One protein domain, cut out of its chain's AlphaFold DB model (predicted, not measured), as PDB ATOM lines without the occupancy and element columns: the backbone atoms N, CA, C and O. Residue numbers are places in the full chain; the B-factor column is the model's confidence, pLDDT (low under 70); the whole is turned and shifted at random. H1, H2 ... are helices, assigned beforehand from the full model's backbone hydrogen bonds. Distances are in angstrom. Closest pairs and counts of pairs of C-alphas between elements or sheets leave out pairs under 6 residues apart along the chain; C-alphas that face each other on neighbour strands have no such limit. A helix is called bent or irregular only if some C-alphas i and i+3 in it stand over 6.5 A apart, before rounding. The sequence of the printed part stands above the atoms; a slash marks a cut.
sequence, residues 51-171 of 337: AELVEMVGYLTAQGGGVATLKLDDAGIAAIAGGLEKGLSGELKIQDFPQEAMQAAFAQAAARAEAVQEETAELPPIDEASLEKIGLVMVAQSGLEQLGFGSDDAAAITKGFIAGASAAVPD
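What this domain is: This is residues 51 to 171 of the 337 residues of the protein "Peptidylprolyl isomerase" of Lentimonas sp. CC11 (UniProt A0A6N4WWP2). H1, H6, H3 and H5 pack one on the next, with H4 across one end of H5. The printed part, 121 residues with six named helices, H1 to H6 in order, and no named strand, is all helix. It is compact, with a radius of gyration of the C-alphas of 13.8 A, spanning 41 by 38 by 20 A.

How they stand to each other: H1, residues 51 to 64, touches H6, residues 151 to 166, closest at C-alphas 59 and 164, 4.0 A. H2, residues 67 to 70, touches H4, residues 99 to 117. H3, residues 74 to 88, touches H5, residues 128 to 142, closest at C-alphas 83 and 132, 3.9 A. H4 and H5 touch about perpendicular, at 85 degrees, closest at C-alphas 105 and 130, 4.4 A. In H6, irregular with C-alphas 152 and 155 7.4 A apart, 10 of 12 O i to N i+4 pairs are within hydrogen-bond range.

Where its parts are: H1 begins at C-alpha 51 (-18.010, -44.830, 14.360) and H6 ends at C-alpha 166 (-35.503, -40.930, 21.772).

The domain as a whole: The printed part has no cut; residues 169 to 170 have pLDDT under 70.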
ATOM      1  N   ALA A  51     -16.565 -44.739  14.570       87.56
ATOM      2  CA  ALA A  51     -18.010 -44.830  14.360       87.56
ATOM      3  C   ALA A  51     -18.818 -44.551  15.642       87.56
ATOM      4  O   ALA A  51     -19.805 -43.825  15.591       87.56
ATOM      5  N   GLU A  52     -18.387 -45.059  16.802       89.81
ATOM      6  CA  GLU A  52     -19.039 -44.761  18.088       89.81
ATOM      7  C   GLU A  52     -18.888 -43.286  18.480       89.81
ATOM      8  O   GLU A  52     -19.822 -42.689  19.013       89.81
ATOM      9  N   LEU A  53     -17.734 -42.680  18.189       91.56
ATOM     10  CA  LEU A  53     -17.496 -41.256  18.427       91.56
ATOM     11  C   LEU A  53     -18.361 -40.381  17.507       91.56
ATOM     12  O   LEU A  53     -18.903 -39.375  17.962       91.56
ATOM     13  N   VAL A  54     -18.547 -40.781  16.249       93.00
ATOM     14  CA  VAL A  54     -19.436 -40.120  15.278       93.00
ATOM     15  C   VAL A  54     -20.913 -40.302  15.658       93.00
ATOM     16  O   VAL A  54     -21.692 -39.356  15.582       93.00
ATOM     17  N   GLU A  55     -21.314 -41.471  16.162       93.44
ATOM     18  CA  GLU A  55     -22.657 -41.675  16.725       93.44
ATOM     19  C   GLU A  55     -22.911 -40.744  17.925       93.44
ATOM     20  O   GLU A  55     -23.988 -40.158  18.050       93.44
ATOM     21  N   MET A  56     -21.911 -40.519  18.786       92.06
ATOM     22  CA  MET A  56     -22.038 -39.548  19.880       92.06
ATOM     23  C   MET A  56     -22.265 -38.118  19.381       92.06
ATOM     24  O   MET A  56     -22.989 -37.366  20.035       92.06
ATOM     25  N   VAL A  57     -21.700 -37.744  18.226       92.56
ATOM     26  CA  VAL A  57     -21.974 -36.443  17.597       92.56
ATOM     27  C   VAL A  57     -23.467 -36.303  17.328       92.56
ATOM     28  O   VAL A  57     -24.088 -35.364  17.820       92.56
ATOM     29  N   GLY A  58     -24.058 -37.280  16.631       91.69
ATOM     30  CA  GLY A  58     -25.490 -37.294  16.341       91.69
ATOM     31  C   GLY A  58     -26.350 -37.250  17.600       91.69
ATOM     32  O   GLY A  58     -27.281 -36.446  17.689       91.69
ATOM     33  N   TYR A  59     -25.997 -38.052  18.609       91.81
ATOM     34  CA  TYR A  59     -26.700 -38.087  19.891       91.81
ATOM     35  C   TYR A  59     -26.739 -36.705  20.557       91.81
ATOM     36  O   TYR A  59     -27.798 -36.232  20.977       91.81
ATOM     37  N   LEU A  60     -25.587 -36.031  20.631       89.19
ATOM     38  CA  LEU A  60     -25.477 -34.704  21.234       89.19
ATOM     39  C   LEU A  60     -26.170 -33.628  20.388       89.19
ATOM     40  O   LEU A  60     -26.779 -32.719  20.953       89.19
ATOM     41  N   THR A  61     -26.152 -33.747  19.056       90.12
ATOM     42  CA  THR A  61     -26.912 -32.864  18.158       90.12
ATOM     43  C   THR A  61     -28.416 -32.961  18.413       90.12
ATOM     44  O   THR A  61     -29.083 -31.930  18.487       90.12
ATOM     45  N   ALA A  62     -28.963 -34.164  18.615       89.69
ATOM     46  CA  ALA A  62     -30.380 -34.337  18.935       89.69
ATOM     47  C   ALA A  62     -30.756 -33.728  20.296       89.69
ATOM     48  O   ALA A  62     -31.770 -33.034  20.413       89.69
ATOM     49  N   GLN A  63     -29.914 -33.944  21.312       85.44
ATOM     50  CA  GLN A  63     -30.126 -33.440  22.674       85.44
ATOM     51  C   GLN A  63     -30.011 -31.907  22.762       85.44
ATOM     52  O   GLN A  63     -30.812 -31.265  23.438       85.44
ATOM     53  N   GLY A  64     -29.057 -31.302  22.047       81.94
ATOM     54  CA  GLY A  64     -28.898 -29.844  21.979       81.94
ATOM     55  C   GLY A  64     -29.866 -29.149  21.016       81.94
ATOM     56  O   GLY A  64     -30.115 -27.954  21.145       81.94
ATOM     57  N   GLY A  65     -30.430 -29.892  20.063       77.31
ATOM     58  CA  GLY A  65     -31.249 -29.371  18.970       77.31
ATOM     59  C   GLY A  65     -32.736 -29.193  19.279       77.31
ATOM     60  O   GLY A  65     -33.514 -28.888  18.380       77.31
ATOM     61  N   GLY A  66     -33.160 -29.413  20.527       77.50
ATOM     62  CA  GLY A  66     -34.541 -29.183  20.954       77.50
ATOM     63  C   GLY A  66     -35.569 -30.181  20.408       77.50
ATOM     64  O   GLY A  66     -36.760 -29.988  20.639       77.50
ATOM     65  N   VAL A  67     -35.154 -31.268  19.748       84.06
ATOM     66  CA  VAL A  67     -36.051 -32.288  19.159       84.06
ATOM     67  C   VAL A  67     -36.987 -32.892  20.206       84.06
ATOM     68  O   VAL A  67     -38.179 -33.066  19.956       84.06
ATOM     69  N   ALA A  68     -36.475 -33.124  21.418       80.81
ATOM     70  CA  ALA A  68     -37.256 -33.638  22.542       80.81
ATOM     71  C   ALA A  68     -38.465 -32.747  22.900       80.81
ATOM     72  O   ALA A  68     -39.487 -33.250  23.369       80.81
ATOM     73  N   THR A  69     -38.396 -31.434  22.641       80.69
ATOM     74  CA  THR A  69     -39.495 -30.490  22.930       80.69
ATOM     75  C   THR A  69     -40.705 -30.683  22.020       80.69
ATOM     76  O   THR A  69     -41.813 -30.305  22.389       80.69
ATOM     77  N   LEU A  70     -40.522 -31.317  20.860       84.88
ATOM     78  CA  LEU A  70     -41.586 -31.511  19.881       84.88
ATOM     79  C   LEU A  70     -42.449 -32.745  20.172       84.88
ATOM     80  O   LEU A  70     -43.479 -32.912  19.517       84.88
ATOM     81  N   LYS A  71     -42.053 -33.606  21.130       85.56
ATOM     82  CA  LYS A  71     -42.730 -34.882  21.446       85.56
ATOM     83  C   LYS A  71     -43.150 -35.618  20.163       85.56
ATOM     84  O   LYS A  71     -44.338 -35.858  19.919       85.56
ATOM     85  N   LEU A  72     -42.173 -35.842  19.288       88.25
ATOM     86  CA  LEU A  72     -42.365 -36.581  18.043       88.25
ATOM     87  C   LEU A  72     -42.422 -38.079  18.338       88.25
ATOM     88  O   LEU A  72     -41.855 -38.548  19.324       88.25
ATOM     89  N   ASP A  73     -43.127 -38.807  17.484       90.50
ATOM     90  CA  ASP A  73     -43.053 -40.261  17.434       90.50
ATOM     91  C   ASP A  73     -41.815 -40.712  16.639       90.50
ATOM     92  O   ASP A  73     -41.060 -39.897  16.100       90.50
ATOM     93  N   ASP A  74     -41.603 -42.026  16.559       89.25
ATOM     94  CA  ASP A  74     -40.450 -42.605  15.862       89.25
ATOM     95  C   ASP A  74     -40.397 -42.189  14.384       89.25
ATOM     96  O   ASP A  74     -39.317 -41.956  13.843       89.25
ATOM     97  N   ALA A  75     -41.560 -42.044  13.738       91.44
ATOM     98  CA  ALA A  75     -41.655 -41.588  12.356       91.44
ATOM     99  C   ALA A  75     -41.207 -40.128  12.218       91.44
ATOM    100  O   ALA A  75     -40.432 -39.800  11.321       91.44
ATOM    101  N   GLY A  76     -41.630 -39.254  13.134       91.56
ATOM    102  CA  GLY A  76     -41.208 -37.862  13.133       91.56
ATOM    103  C   GLY A  76     -39.717 -37.682  13.437       91.56
ATOM    104  O   GLY A  76     -39.052 -36.858  12.809       91.56
ATOM    105  N   ILE A  77     -39.160 -38.480  14.354       92.75
ATOM    106  CA  ILE A  77     -37.715 -38.491  14.628       92.75
ATOM    107  C   ILE A  77     -36.941 -38.964  13.390       92.75
ATOM    108  O   ILE A  77     -35.957 -38.328  13.009       92.75
ATOM    109  N   ALA A  78     -37.402 -40.034  12.735       93.94
ATOM    110  CA  ALA A  78     -36.795 -40.548  11.511       93.94
ATOM    111  C   ALA A  78     -36.846 -39.530  10.360       93.94
ATOM    112  O   ALA A  78     -35.875 -39.414   9.619       93.94
ATOM    113  N   ALA A  79     -37.924 -38.751  10.245       94.81
ATOM    114  CA  ALA A  79     -38.048 -37.692   9.245       94.81
ATOM    115  C   ALA A  79     -36.998 -36.585   9.433       94.81
ATOM    116  O   ALA A  79     -36.341 -36.175   8.476       94.81
ATOM    117  N   ILE A  80     -36.775 -36.136  10.677       93.81
ATOM    118  CA  ILE A  80     -35.691 -35.186  10.968       93.81
ATOM    119  C   ILE A  80     -34.341 -35.827  10.640       93.81
ATOM    120  O   ILE A  80     -33.533 -35.220   9.942       93.81
ATOM    121  N   ALA A  81     -34.110 -37.061  11.090       94.31
ATOM    122  CA  ALA A  81     -32.856 -37.771  10.865       94.31
ATOM    123  C   ALA A  81     -32.548 -37.969   9.363       94.31
ATOM    124  O   ALA A  81     -31.410 -37.779   8.942       94.31
ATOM    125  N   GLY A  82     -33.563 -38.242   8.536       94.25
ATOM    126  CA  GLY A  82     -33.437 -38.292   7.077       94.25
ATOM    127  C   GLY A  82     -33.083 -36.932   6.466       94.25
ATOM    128  O   GLY A  82     -32.269 -36.858   5.548       94.25
ATOM    129  N   GLY A  83     -33.618 -35.841   7.021       92.69
ATOM    130  CA  GLY A  83     -33.191 -34.480   6.692       92.69
ATOM    131  C   GLY A  83     -31.720 -34.208   7.023       92.69
ATOM    132  O   GLY A  83     -31.015 -33.607   6.210       92.69
ATOM    133  N   LEU A  84     -31.236 -34.682   8.182       93.25
ATOM    134  CA  LEU A  84     -29.814 -34.593   8.546       93.25
ATOM    135  C   LEU A  84     -28.936 -35.371   7.558       93.25
ATOM    136  O   LEU A  84     -27.940 -34.838   7.073       93.25
ATOM    137  N   GLU A  85     -29.304 -36.613   7.247       95.00
ATOM    138  CA  GLU A  85     -28.543 -37.483   6.347       95.00
ATOM    139  C   GLU A  85     -28.427 -36.891   4.939       95.00
ATOM    140  O   GLU A  85     -27.333 -36.805   4.371       95.00
ATOM    141  N   LYS A  86     -29.549 -36.417   4.388       94.06
ATOM    142  CA  LYS A  86     -29.593 -35.766   3.072       94.06
ATOM    143  C   LYS A  86     -28.828 -34.440   3.054       94.06
ATOM    144  O   LYS A  86     -28.236 -34.098   2.034       94.06
ATOM    145  N   GLY A  87     -28.808 -33.712   4.173       92.50
ATOM    146  CA  GLY A  87     -27.980 -32.519   4.337       92.50
ATOM    147  C   GLY A  87     -26.486 -32.846   4.315       92.50
ATOM    148  O   GLY A  87     -25.755 -32.314   3.489       92.50
ATOM    149  N   LEU A  88     -26.040 -33.780   5.162       93.06
ATOM    150  CA  LEU A  88     -24.626 -34.172   5.288       93.06
ATOM    151  C   LEU A  88     -24.061 -34.847   4.030       93.06
ATOM    152  O   LEU A  88     -22.874 -34.716   3.733       93.06
ATOM    153  N   SER A  89     -24.895 -35.575   3.287       92.50
ATOM    154  CA  SER A  89     -24.523 -36.156   1.989       92.50
ATOM    155  C   SER A  89     -24.523 -35.135   0.845       92.50
ATOM    156  O   SER A  89     -23.999 -35.417  -0.232       92.50
ATOM    157  N   GLY A  90     -25.090 -33.943   1.063       89.00
ATOM    158  CA  GLY A  90     -25.254 -32.912   0.043       89.00
ATOM    159  C   GLY A  90     -26.354 -33.206  -0.983       89.00
ATOM    160  O   GLY A  90     -26.427 -32.497  -1.989       89.00
ATOM    161  N   GLU A  91     -27.195 -34.221  -0.747       90.56
ATOM    162  CA  GLU A  91     -28.370 -34.539  -1.570       90.56
ATOM    163  C   GLU A  91     -29.418 -33.418  -1.512       90.56
ATOM    164  O   GLU A  91     -30.050 -33.112  -2.522       90.56
ATOM    165  N   LEU A  92     -29.571 -32.781  -0.345       89.44
ATOM    166  CA  LEU A  92     -30.435 -31.620  -0.143       89.44
ATOM    167  C   LEU A  92     -29.638 -30.429   0.380       89.44
ATOM    168  O   LEU A  92     -28.835 -30.560   1.301       89.44
ATOM    169  N   LYS A  93     -29.921 -29.238  -0.152       89.19
ATOM    170  CA  LYS A  93     -29.378 -27.968   0.343       89.19
ATOM    171  C   LYS A  93     -30.501 -27.031   0.741       89.19
ATOM    172  O   LYS A  93     -31.563 -27.000   0.128       89.19
ATOM    173  N   ILE A  94     -30.250 -26.186   1.742       87.06
ATOM    174  CA  ILE A  94     -31.233 -25.180   2.194       87.06
ATOM    175  C   ILE A  94     -31.667 -24.270   1.033       87.06
ATOM    176  O   ILE A  94     -32.814 -23.840   0.974       87.06
ATOM    177  N   GLN A  95     -30.753 -24.014   0.096       88.69
ATOM    178  CA  GLN A  95     -30.962 -23.178  -1.089       88.69
ATOM    179  C   GLN A  95     -31.965 -23.774  -2.088       88.69
ATOM    180  O   GLN A  95     -32.509 -23.031  -2.901       88.69
ATOM    181  N   ASP A  96     -32.230 -25.081  -2.019       89.94
ATOM    182  CA  ASP A  96     -33.166 -25.764  -2.917       89.94
ATOM    183  C   ASP A  96     -34.631 -25.474  -2.555       89.94
ATOM    184  O   ASP A  96     -35.544 -25.759  -3.335       89.94
ATOM    185  N   PHE A  97     -34.877 -24.883  -1.381       90.81
ATOM    186  CA  PHE A  97     -36.212 -24.612  -0.865       90.81
ATOM    187  C   PHE A  97     -36.519 -23.109  -0.833       90.81
ATOM    188  O   PHE A  97     -35.681 -22.308  -0.408       90.81
ATOM    189  N   PRO A  98     -37.743 -22.695  -1.212       93.38
ATOM    190  CA  PRO A  98     -38.155 -21.304  -1.079       93.38
ATOM    191  C   PRO A  98     -38.236 -20.907   0.400       93.38
ATOM    192  O   PRO A  98     -38.589 -21.717   1.266       93.38
ATOM    193  N   GLN A  99     -37.938 -19.637   0.691       90.31
ATOM    194  CA  GLN A  99     -37.887 -19.123   2.060       90.31
ATOM    195  C   GLN A  99     -39.223 -19.317   2.791       90.31
ATOM    196  O   GLN A  99     -39.228 -19.641   3.979       90.31
ATOM    197  N   GLU A 100     -40.351 -19.191   2.087       92.62
ATOM    198  CA  GLU A 100     -41.683 -19.403   2.653       92.62
ATOM    199  C   GLU A 100     -41.893 -20.852   3.112       92.62
ATOM    200  O   GLU A 100     -42.494 -21.082   4.161       92.62
ATOM    201  N   ALA A 101     -41.370 -21.836   2.373       91.38
ATOM    202  CA  ALA A 101     -41.489 -23.244   2.754       91.38
ATOM    203  C   ALA A 101     -40.645 -23.569   3.993       91.38
ATOM    204  O   ALA A 101     -41.079 -24.344   4.846       91.38
ATOM    205  N   MET A 102     -39.468 -22.949   4.118       91.00
ATOM    206  CA  MET A 102     -38.644 -23.060   5.324       91.00
ATOM    207  C   MET A 102     -39.347 -22.421   6.524       91.00
ATOM    208  O   MET A 102     -39.471 -23.048   7.572       91.00
ATOM    209  N   GLN A 103     -39.873 -21.202   6.369       91.69
ATOM    210  CA  GLN A 103     -40.622 -20.513   7.426       91.69
ATOM    211  C   GLN A 103     -41.855 -21.305   7.873       91.69
ATOM    212  O   GLN A 103     -42.112 -21.398   9.071       91.69
ATOM    213  N   ALA A 104     -42.587 -21.912   6.934       93.69
ATOM    214  CA  ALA A 104     -43.738 -22.751   7.247       93.69
ATOM    215  C   ALA A 104     -43.350 -23.974   8.094       93.69
ATOM    216  O   ALA A 104     -44.034 -24.267   9.074       93.69
ATOM    217  N   ALA A 105     -42.236 -24.638   7.773       92.69
ATOM    218  CA  ALA A 105     -41.742 -25.775   8.552       92.69
ATOM    219  C   ALA A 105     -41.406 -25.382  10.002       92.69
ATOM    220  O   ALA A 105     -41.834 -26.047  10.946       92.69
ATOM    221  N   PHE A 106     -40.717 -24.251  10.199       91.25
ATOM    222  CA  PHE A 106     -40.422 -23.740  11.543       91.25
ATOM    223  C   PHE A 106     -41.661 -23.250  12.290       91.25
ATOM    224  O   PHE A 106     -41.735 -23.422  13.502       91.25
ATOM    225  N   ALA A 107     -42.644 -22.677  11.593       92.50
ATOM    226  CA  ALA A 107     -43.902 -22.268  12.208       92.50
ATOM    227  C   ALA A 107     -44.686 -23.476  12.745       92.50
ATOM    228  O   ALA A 107     -45.218 -23.407  13.850       92.50
ATOM    229  N   GLN A 108     -44.709 -24.596  12.010       91.94
ATOM    230  CA  GLN A 108     -45.315 -25.841  12.494       91.94
ATOM    231  C   GLN A 108     -44.586 -26.380  13.731       91.94
ATOM    232  O   GLN A 108     -45.229 -26.742  14.717       91.94
ATOM    233  N   ALA A 109     -43.249 -26.384  13.714       90.00
ATOM    234  CA  ALA A 109     -42.455 -26.810  14.866       90.00
ATOM    235  C   ALA A 109     -42.681 -25.915  16.090       90.00
ATOM    236  O   ALA A 109     -42.871 -26.429  17.189       90.00
ATOM    237  N   ALA A 110     -42.717 -24.594  15.904       89.75
ATOM    238  CA  ALA A 110     -42.964 -23.634  16.973       89.75
ATOM    239  C   ALA A 110     -44.365 -23.800  17.574       89.75
ATOM    240  O   ALA A 110     -44.485 -23.933  18.788       89.75
ATOM    241  N   ALA A 111     -45.405 -23.891  16.737       90.06
ATOM    242  CA  ALA A 111     -46.774 -24.117  17.197       90.06
ATOM    243  C   ALA A 111     -46.895 -25.425  17.994       90.06
ATOM    244  O   ALA A 111     -47.590 -25.488  19.009       90.06
ATOM    245  N   ARG A 112     -46.189 -26.479  17.563       91.31
ATOM    246  CA  ARG A 112     -46.149 -27.750  18.289       91.31
ATOM    247  C   ARG A 112     -45.385 -27.646  19.605       91.31
ATOM    248  O   ARG A 112     -45.883 -28.148  20.606       91.31
ATOM    249  N   ALA A 113     -44.231 -26.986  19.630       88.12
ATOM    250  CA  ALA A 113     -43.465 -26.762  20.855       88.12
ATOM    251  C   ALA A 113     -44.260 -25.941  21.889       88.12
ATOM    252  O   ALA A 113     -44.285 -26.305  23.065       88.12
ATOM    253  N   GLU A 114     -44.964 -24.888  21.457       88.25
ATOM    254  CA  GLU A 114     -45.864 -24.095  22.309       88.25
ATOM    255  C   GLU A 114     -46.998 -24.959  22.874       88.25
ATOM    256  O   GLU A 114     -47.218 -24.985  24.082       88.25
ATOM    257  N   ALA A 115     -47.654 -25.759  22.030       88.69
ATOM    258  CA  ALA A 115     -48.709 -26.676  22.455       88.69
ATOM    259  C   ALA A 115     -48.217 -27.740  23.459       88.69
ATOM    260  O   ALA A 115     -48.961 -28.125  24.368       88.69
ATOM    261  N   VAL A 116     -46.966 -28.205  23.324       87.75
ATOM    262  CA  VAL A 116     -46.312 -29.097  24.296       87.75
ATOM    263  C   VAL A 116     -46.059 -28.376  25.622       87.75
ATOM    264  O   VAL A 116     -46.271 -28.975  26.678       87.75
ATOM    265  N   GLN A 117     -45.617 -27.118  25.575       87.62
ATOM    266  CA  GLN A 117     -45.358 -26.293  26.755       87.62
ATOM    267  C   GLN A 117     -46.645 -25.948  27.518       87.62
ATOM    268  O   GLN A 117     -46.636 -25.910  28.746       87.62
ATOM    269  N   GLU A 118     -47.748 -25.728  26.805       89.56
ATOM    270  CA  GLU A 118     -49.072 -25.451  27.373       89.56
ATOM    271  C   GLU A 118     -49.827 -26.717  27.825       89.56
ATOM    272  O   GLU A 118     -50.974 -26.623  28.260       89.56
ATOM    273  N   GLU A 119     -49.202 -27.901  27.739       85.38
ATOM    274  CA  GLU A 119     -49.799 -29.201  28.094       85.38
ATOM    275  C   GLU A 119     -51.155 -29.454  27.412       85.38
ATOM    276  O   GLU A 119     -52.071 -30.060  27.975       85.38
ATOM    277  N   THR A 120     -51.291 -28.988  26.171       84.69
ATOM    278  CA  THR A 120     -52.511 -29.192  25.389       84.69
ATOM    279  C   THR A 120     -52.755 -30.684  25.136       84.69
ATOM    280  O   THR A 120     -51.827 -31.467  24.920       84.69
ATOM    281  N   ALA A 121     -54.026 -31.096  25.166       76.62
ATOM    282  CA  ALA A 121     -54.410 -32.499  24.985       76.62
ATOM    283  C   ALA A 121     -54.186 -33.009  23.549       76.62
ATOM    284  O   ALA A 121     -54.036 -34.211  23.342       76.62
ATOM    285  N   GLU A 122     -54.164 -32.107  22.565       82.50
ATOM    286  CA  GLU A 122     -54.004 -32.426  21.149       82.50
ATOM    287  C   GLU A 122     -52.907 -31.537  20.555       82.50
ATOM    288  O   GLU A 122     -53.040 -30.314  20.499       82.50
ATOM    289  N   LEU A 123     -51.798 -32.159  20.146       86.38
ATOM    290  CA  LEU A 123     -50.650 -31.449  19.591       86.38
ATOM    291  C   LEU A 123     -50.874 -31.175  18.100       86.38
ATOM    292  O   LEU A 123     -51.246 -32.101  17.372       86.38
ATOM    293  N   PRO A 124     -50.589 -29.956  17.608       89.25
ATOM    294  CA  PRO A 124     -50.744 -29.645  16.198       89.25
ATOM    295  C   PRO A 124     -49.828 -30.548  15.356       89.25
ATOM    296  O   PRO A 124     -48.703 -30.865  15.778       89.25
ATOM    297  N   PRO A 125     -50.303 -31.007  14.187       88.75
ATOM    298  CA  PRO A 125     -49.521 -31.878  13.329       88.75
ATOM    299  C   PRO A 125     -48.328 -31.117  12.750       88.75
ATOM    300  O   PRO A 125     -48.417 -29.923  12.468       88.75
ATOM    301  N   ILE A 126     -47.233 -31.842  12.547       91.81
ATOM    302  CA  ILE A 126     -46.106 -31.392  11.739       91.81
ATOM    303  C   ILE A 126     -45.868 -32.423  10.643       91.81
ATOM    304  O   ILE A 126     -45.831 -33.621  10.921       91.81
ATOM    305  N   ASP A 127     -45.792 -31.971   9.395       92.38
ATOM    306  CA  ASP A 127     -45.630 -32.878   8.263       92.38
ATOM    307  C   ASP A 127     -44.178 -33.367   8.111       92.38
ATOM    308  O   ASP A 127     -43.224 -32.683   8.489       92.38
ATOM    309  N   GLU A 128     -44.009 -34.561   7.538       92.44
ATOM    310  CA  GLU A 128     -42.704 -35.200   7.320       92.44
ATOM    311  C   GLU A 128     -41.747 -34.305   6.522       92.44
ATOM    312  O   GLU A 128     -40.583 -34.154   6.887       92.44
ATOM    313  N   ALA A 129     -42.247 -33.620   5.490       91.56
ATOM    314  CA  ALA A 129     -41.422 -32.728   4.686       91.56
ATOM    315  C   ALA A 129     -40.971 -31.489   5.479       91.56
ATOM    316  O   ALA A 129     -39.927 -30.909   5.175       91.56
ATOM    317  N   SER A 130     -41.745 -31.023   6.457       93.50
ATOM    318  CA  SER A 130     -41.339 -29.967   7.390       93.50
ATOM    319  C   SER A 130     -40.264 -30.465   8.357       93.50
ATOM    320  O   SER A 130     -39.297 -29.746   8.606       93.50
ATOM    321  N   LEU A 131     -40.369 -31.707   8.828       93.56
ATOM    322  CA  LEU A 131     -39.361 -32.347   9.679       93.56
ATOM    323  C   LEU A 131     -38.027 -32.574   8.951       93.56
ATOM    324  O   LEU A 131     -36.979 -32.253   9.508       93.56
ATOM    325  N   GLU A 132     -38.049 -33.011   7.689       93.38
ATOM    326  CA  GLU A 132     -36.834 -33.116   6.866       93.38
ATOM    327  C   GLU A 132     -36.126 -31.755   6.717       93.38
ATOM    328  O   GLU A 132     -34.908 -31.659   6.871       93.38
ATOM    329  N   LYS A 133     -36.881 -30.671   6.481       94.31
ATOM    330  CA  LYS A 133     -36.323 -29.306   6.394       94.31
ATOM    331  C   LYS A 133     -35.714 -28.846   7.717       94.31
ATOM    332  O   LYS A 133     -34.694 -28.161   7.709       94.31
ATOM    333  N   ILE A 134     -36.323 -29.213   8.845       92.56
ATOM    334  CA  ILE A 134     -35.761 -28.942  10.172       92.56
ATOM    335  C   ILE A 134     -34.428 -29.673  10.315       92.56
ATOM    336  O   ILE A 134     -33.440 -29.034  10.662       92.56
ATOM    337  N   GLY A 135     -34.370 -30.959   9.959       91.94
ATOM    338  CA  GLY A 135     -33.136 -31.741   9.991       91.94
ATOM    339  C   GLY A 135     -32.014 -31.154   9.138       91.94
ATOM    340  O   GLY A 135     -30.885 -31.004   9.602       91.94
ATOM    341  N   LEU A 136     -32.345 -30.707   7.927       92.06
ATOM    342  CA  LEU A 136     -31.415 -30.016   7.037       92.06
ATOM    343  C   LEU A 136     -30.849 -28.728   7.662       92.06
ATOM    344  O   LEU A 136     -29.653 -28.449   7.571       92.06
ATOM    345  N   VAL A 137     -31.688 -27.935   8.334       91.00
ATOM    346  CA  VAL A 137     -31.227 -26.718   9.021       91.00
ATOM    347  C   VAL A 137     -30.402 -27.040  10.259       91.00
ATOM    348  O   VAL A 137     -29.458 -26.306  10.552       91.00
ATOM    349  N   MET A 138     -30.697 -28.137  10.960       91.19
ATOM    350  CA  MET A 138     -29.870 -28.583  12.081       91.19
ATOM    351  C   MET A 138     -28.434 -28.856  11.628       91.19
ATOM    352  O   MET A 138     -27.511 -28.412  12.304       91.19
ATOM    353  N   VAL A 139     -28.225 -29.476  10.460       90.56
ATOM    354  CA  VAL A 139     -26.877 -29.652   9.885       90.56
ATOM    355  C   VAL A 139     -26.195 -28.299   9.684       90.56
ATOM    356  O   VAL A 139     -25.109 -28.078  10.218       90.56
ATOM    357  N   ALA A 140     -26.862 -27.349   9.028       87.81
ATOM    358  CA  ALA A 140     -26.282 -26.030   8.769       87.81
ATOM    359  C   ALA A 140     -25.970 -25.223  10.045       87.81
ATOM    360  O   ALA A 140     -25.012 -24.453  10.070       87.81
ATOM    361  N   GLN A 141     -26.760 -25.386  11.112       88.00
ATOM    362  CA  GLN A 141     -26.557 -24.682  12.385       88.00
ATOM    363  C   GLN A 141     -25.575 -25.388  13.326       88.00
ATOM    364  O   GLN A 141     -24.969 -24.741  14.177       88.00
ATOM    365  N   SER A 142     -25.408 -26.701  13.181       88.38
ATOM    366  CA  SER A 142     -24.550 -27.517  14.046       88.38
ATOM    367  C   SER A 142     -23.051 -27.307  13.814       88.38
ATOM    368  O   SER A 142     -22.246 -27.660  14.674       88.38
ATOM    369  N   GLY A 143     -22.661 -26.760  12.655       87.44
ATOM    370  CA  GLY A 143     -21.255 -26.626  12.263       87.44
ATOM    371  C   GLY A 143     -20.580 -27.958  11.914       87.44
ATOM    372  O   GLY A 143     -19.360 -27.994  11.772       87.44
ATOM    373  N   LEU A 144     -21.340 -29.047  11.753       91.00
ATOM    374  CA  LEU A 144     -20.803 -30.380  11.458       91.00
ATOM    375  C   LEU A 144     -19.959 -30.407  10.181       91.00
ATOM    376  O   LEU A 144     -18.849 -30.935  10.187       91.00
ATOM    377  N   GLU A 145     -20.427 -29.751   9.125       89.31
ATOM    378  CA  GLU A 145     -19.673 -29.630   7.874       89.31
ATOM    379  C   GLU A 145     -18.345 -28.884   8.073       89.31
ATOM    380  O   GLU A 145     -17.324 -29.264   7.504       89.31
ATOM    381  N   GLN A 146     -18.320 -27.857   8.934       87.56
ATOM    382  CA  GLN A 146     -17.093 -27.111   9.248       87.56
ATOM    383  C   GLN A 146     -16.081 -27.973  10.006       87.56
ATOM    384  O   GLN A 146     -14.880 -27.792   9.842       87.56
ATOM    385  N   LEU A 147     -16.562 -28.929  10.801       90.94
ATOM    386  CA  LEU A 147     -15.735 -29.934  11.472       90.94
ATOM    387  C   LEU A 147     -15.339 -31.096  10.546       90.94
ATOM    388  O   LEU A 147     -14.677 -32.033  10.992       90.94
ATOM    389  N   GLY A 148     -15.720 -31.045   9.267       90.50
ATOM    390  CA  GLY A 148     -15.386 -32.053   8.267       90.50
ATOM    391  C   GLY A 148     -16.266 -33.301   8.311       90.50
ATOM    392  O   GLY A 148     -15.870 -34.312   7.740       90.50
ATOM    393  N   PHE A 149     -17.419 -33.265   8.988       93.50
ATOM    394  CA  PHE A 149     -18.416 -34.329   8.862       93.50
ATOM    395  C   PHE A 149     -19.181 -34.178   7.547       93.50
ATOM    396  O   PHE A 149     -19.559 -33.071   7.164       93.50
ATOM    397  N   GLY A 150     -19.436 -35.293   6.870       91.94
ATOM    398  CA  GLY A 150     -20.149 -35.301   5.595       91.94
ATOM    399  C   GLY A 150     -20.729 -36.672   5.276       91.94
ATOM    400  O   GLY A 150     -21.085 -37.424   6.181       91.94
ATOM    401  N   SER A 151     -20.797 -37.011   3.988       92.75
ATOM    402  CA  SER A 151     -21.427 -38.249   3.505       92.75
ATOM    403  C   SER A 151     -20.912 -39.525   4.181       92.75
ATOM    404  O   SER A 151     -21.708 -40.426   4.431       92.75
ATOM    405  N   ASP A 152     -19.614 -39.612   4.480       93.00
ATOM    406  CA  ASP A 152     -19.012 -40.805   5.099       93.00
ATOM    407  C   ASP A 152     -19.449 -40.990   6.562       93.00
ATOM    408  O   ASP A 152     -19.524 -42.111   7.063       93.00
ATOM    409  N   ASP A 153     -19.792 -39.890   7.232       93.56
ATOM    410  CA  ASP A 153     -20.198 -39.855   8.637       93.56
ATOM    411  C   ASP A 153     -21.734 -39.863   8.799       93.56
ATOM    412  O   ASP A 153     -22.249 -40.159   9.881       93.56
ATOM    413  N   ALA A 154     -22.480 -39.559   7.729       93.19
ATOM    414  CA  ALA A 154     -23.918 -39.292   7.758       93.19
ATOM    415  C   ALA A 154     -24.729 -40.428   8.401       93.19
ATOM    416  O   ALA A 154     -25.522 -40.175   9.302       93.19
ATOM    417  N   ALA A 155     -24.477 -41.685   8.024       92.62
ATOM    418  CA  ALA A 155     -25.201 -42.833   8.573       92.62
ATOM    419  C   ALA A 155     -24.982 -43.011  10.090       92.62
ATOM    420  O   ALA A 155     -25.923 -43.307  10.831       92.62
ATOM    421  N   ALA A 156     -23.749 -42.808  10.567       94.00
ATOM    422  CA  ALA A 156     -23.416 -42.899  11.988       94.00
ATOM    423  C   ALA A 156     -24.008 -41.717  12.776       94.00
ATOM    424  O   ALA A 156     -24.596 -41.922  13.838       94.00
ATOM    425  N   ILE A 157     -23.957 -40.499  12.225       94.31
ATOM    426  CA  ILE A 157     -24.597 -39.316  12.821       94.31
ATOM    427  C   ILE A 157     -26.112 -39.518  12.914       94.31
ATOM    428  O   ILE A 157     -26.682 -39.315  13.981       94.31
ATOM    429  N   THR A 158     -26.771 -39.976  11.852       93.50
ATOM    430  CA  THR A 158     -28.218 -40.250  11.827       93.50
ATOM    431  C   THR A 158     -28.610 -41.299  12.862       93.50
ATOM    432  O   THR A 158     -29.551 -41.097  13.631       93.50
ATOM    433  N   LYS A 159     -27.855 -42.401  12.954       93.62
ATOM    434  CA  LYS A 159     -28.081 -43.442  13.966       93.62
ATOM    435  C   LYS A 159     -27.967 -42.882  15.387       93.62
ATOM    436  O   LYS A 159     -28.851 -43.113  16.214       93.62
ATOM    437  N   GLY A 160     -26.905 -42.127  15.657       92.12
ATOM    438  CA  GLY A 160     -26.698 -41.453  16.934       92.12
ATOM    439  C   GLY A 160     -27.797 -40.446  17.261       92.12
ATOM    440  O   GLY A 160     -28.286 -40.399  18.388       92.12
ATOM    441  N   PHE A 161     -28.232 -39.681  16.262       93.94
ATOM    442  CA  PHE A 161     -29.287 -38.683  16.375       93.94
ATOM    443  C   PHE A 161     -30.620 -39.299  16.779       93.94
ATOM    444  O   PHE A 161     -31.253 -38.807  17.710       93.94
ATOM    445  N   ILE A 162     -31.025 -40.402  16.146       93.06
ATOM    446  CA  ILE A 162     -32.248 -41.124  16.516       93.06
ATOM    447  C   ILE A 162     -32.159 -41.591  17.975       93.06
ATOM    448  O   ILE A 162     -33.071 -41.336  18.759       93.06
ATOM    449  N   ALA A 163     -31.034 -42.197  18.370       90.75
ATOM    450  CA  ALA A 163     -30.825 -42.633  19.749       90.75
ATOM    451  C   ALA A 163     -30.895 -41.463  20.748       90.75
ATOM    452  O   ALA A 163     -31.511 -41.591  21.805       90.75
ATOM    453  N   GLY A 164     -30.309 -40.315  20.400       88.62
ATOM    454  CA  GLY A 164     -30.351 -39.103  21.214       88.62
ATOM    455  C   GLY A 164     -31.742 -38.490  21.302       88.62
ATOM    456  O   GLY A 164     -32.162 -38.115  22.391       88.62
ATOM    457  N   ALA A 165     -32.483 -38.421  20.199       89.38
ATOM    458  CA  ALA A 165     -33.829 -37.855  20.159       89.38
ATOM    459  C   ALA A 165     -34.835 -38.686  20.973       89.38
ATOM    460  O   ALA A 165     -35.733 -38.123  21.598       89.38
ATOM    461  N   SER A 166     -34.659 -40.010  21.003       85.19
ATOM    462  CA  SER A 166     -35.503 -40.930  21.772       85.19
ATOM    463  C   SER A 166     -35.078 -41.080  23.244       85.19
ATOM    464  O   SER A 166     -35.809 -41.683  24.035       85.19
ATOM    465  N   ALA A 167     -33.915 -40.557  23.647       82.88
ATOM    466  CA  ALA A 167     -33.405 -40.701  25.009       82.88
ATOM    467  C   ALA A 167     -34.057 -39.700  25.981       82.88
ATOM    468  O   ALA A 167     -33.776 -38.502  25.963       82.88
ATOM    469  N   ALA A 168     -34.898 -40.212  26.888       71.81
ATOM    470  CA  ALA A 168     -35.545 -39.420  27.942       71.81
ATOM    471  C   ALA A 168     -34.607 -39.050  29.110       71.81
ATOM    472  O   ALA A 168     -34.869 -38.098  29.843       71.81
ATOM    473  N   VAL A 169     -33.528 -39.814  29.303       68.69
ATOM    474  CA  VAL A 169     -32.482 -39.575  30.307       68.69
ATOM    475  C   VAL A 169     -31.131 -39.754  29.612       68.69
ATOM    476  O   VAL A 169     -31.003 -40.700  28.833       68.69
ATOM    477  N   PRO A 170     -30.131 -38.888  29.872       68.69
ATOM    478  CA  PRO A 170     -28.788 -39.063  29.329       68.69
ATOM    479  C   PRO A 170     -28.230 -40.453  29.657       68.69
ATOM    480  O   PRO A 170     -28.280 -40.875  30.813       68.69
ATOM    481  N   ASP A 171     -27.710 -41.165  28.654       71.69
ATOM    482  CA  ASP A 171     -27.091 -42.475  28.866       71.69
ATOM    483  C   ASP A 171     -25.875 -42.330  29.809       71.69
ATOM    484  O   ASP A 171     -24.929 -41.618  29.462       71.69
TER     485      ASP A 171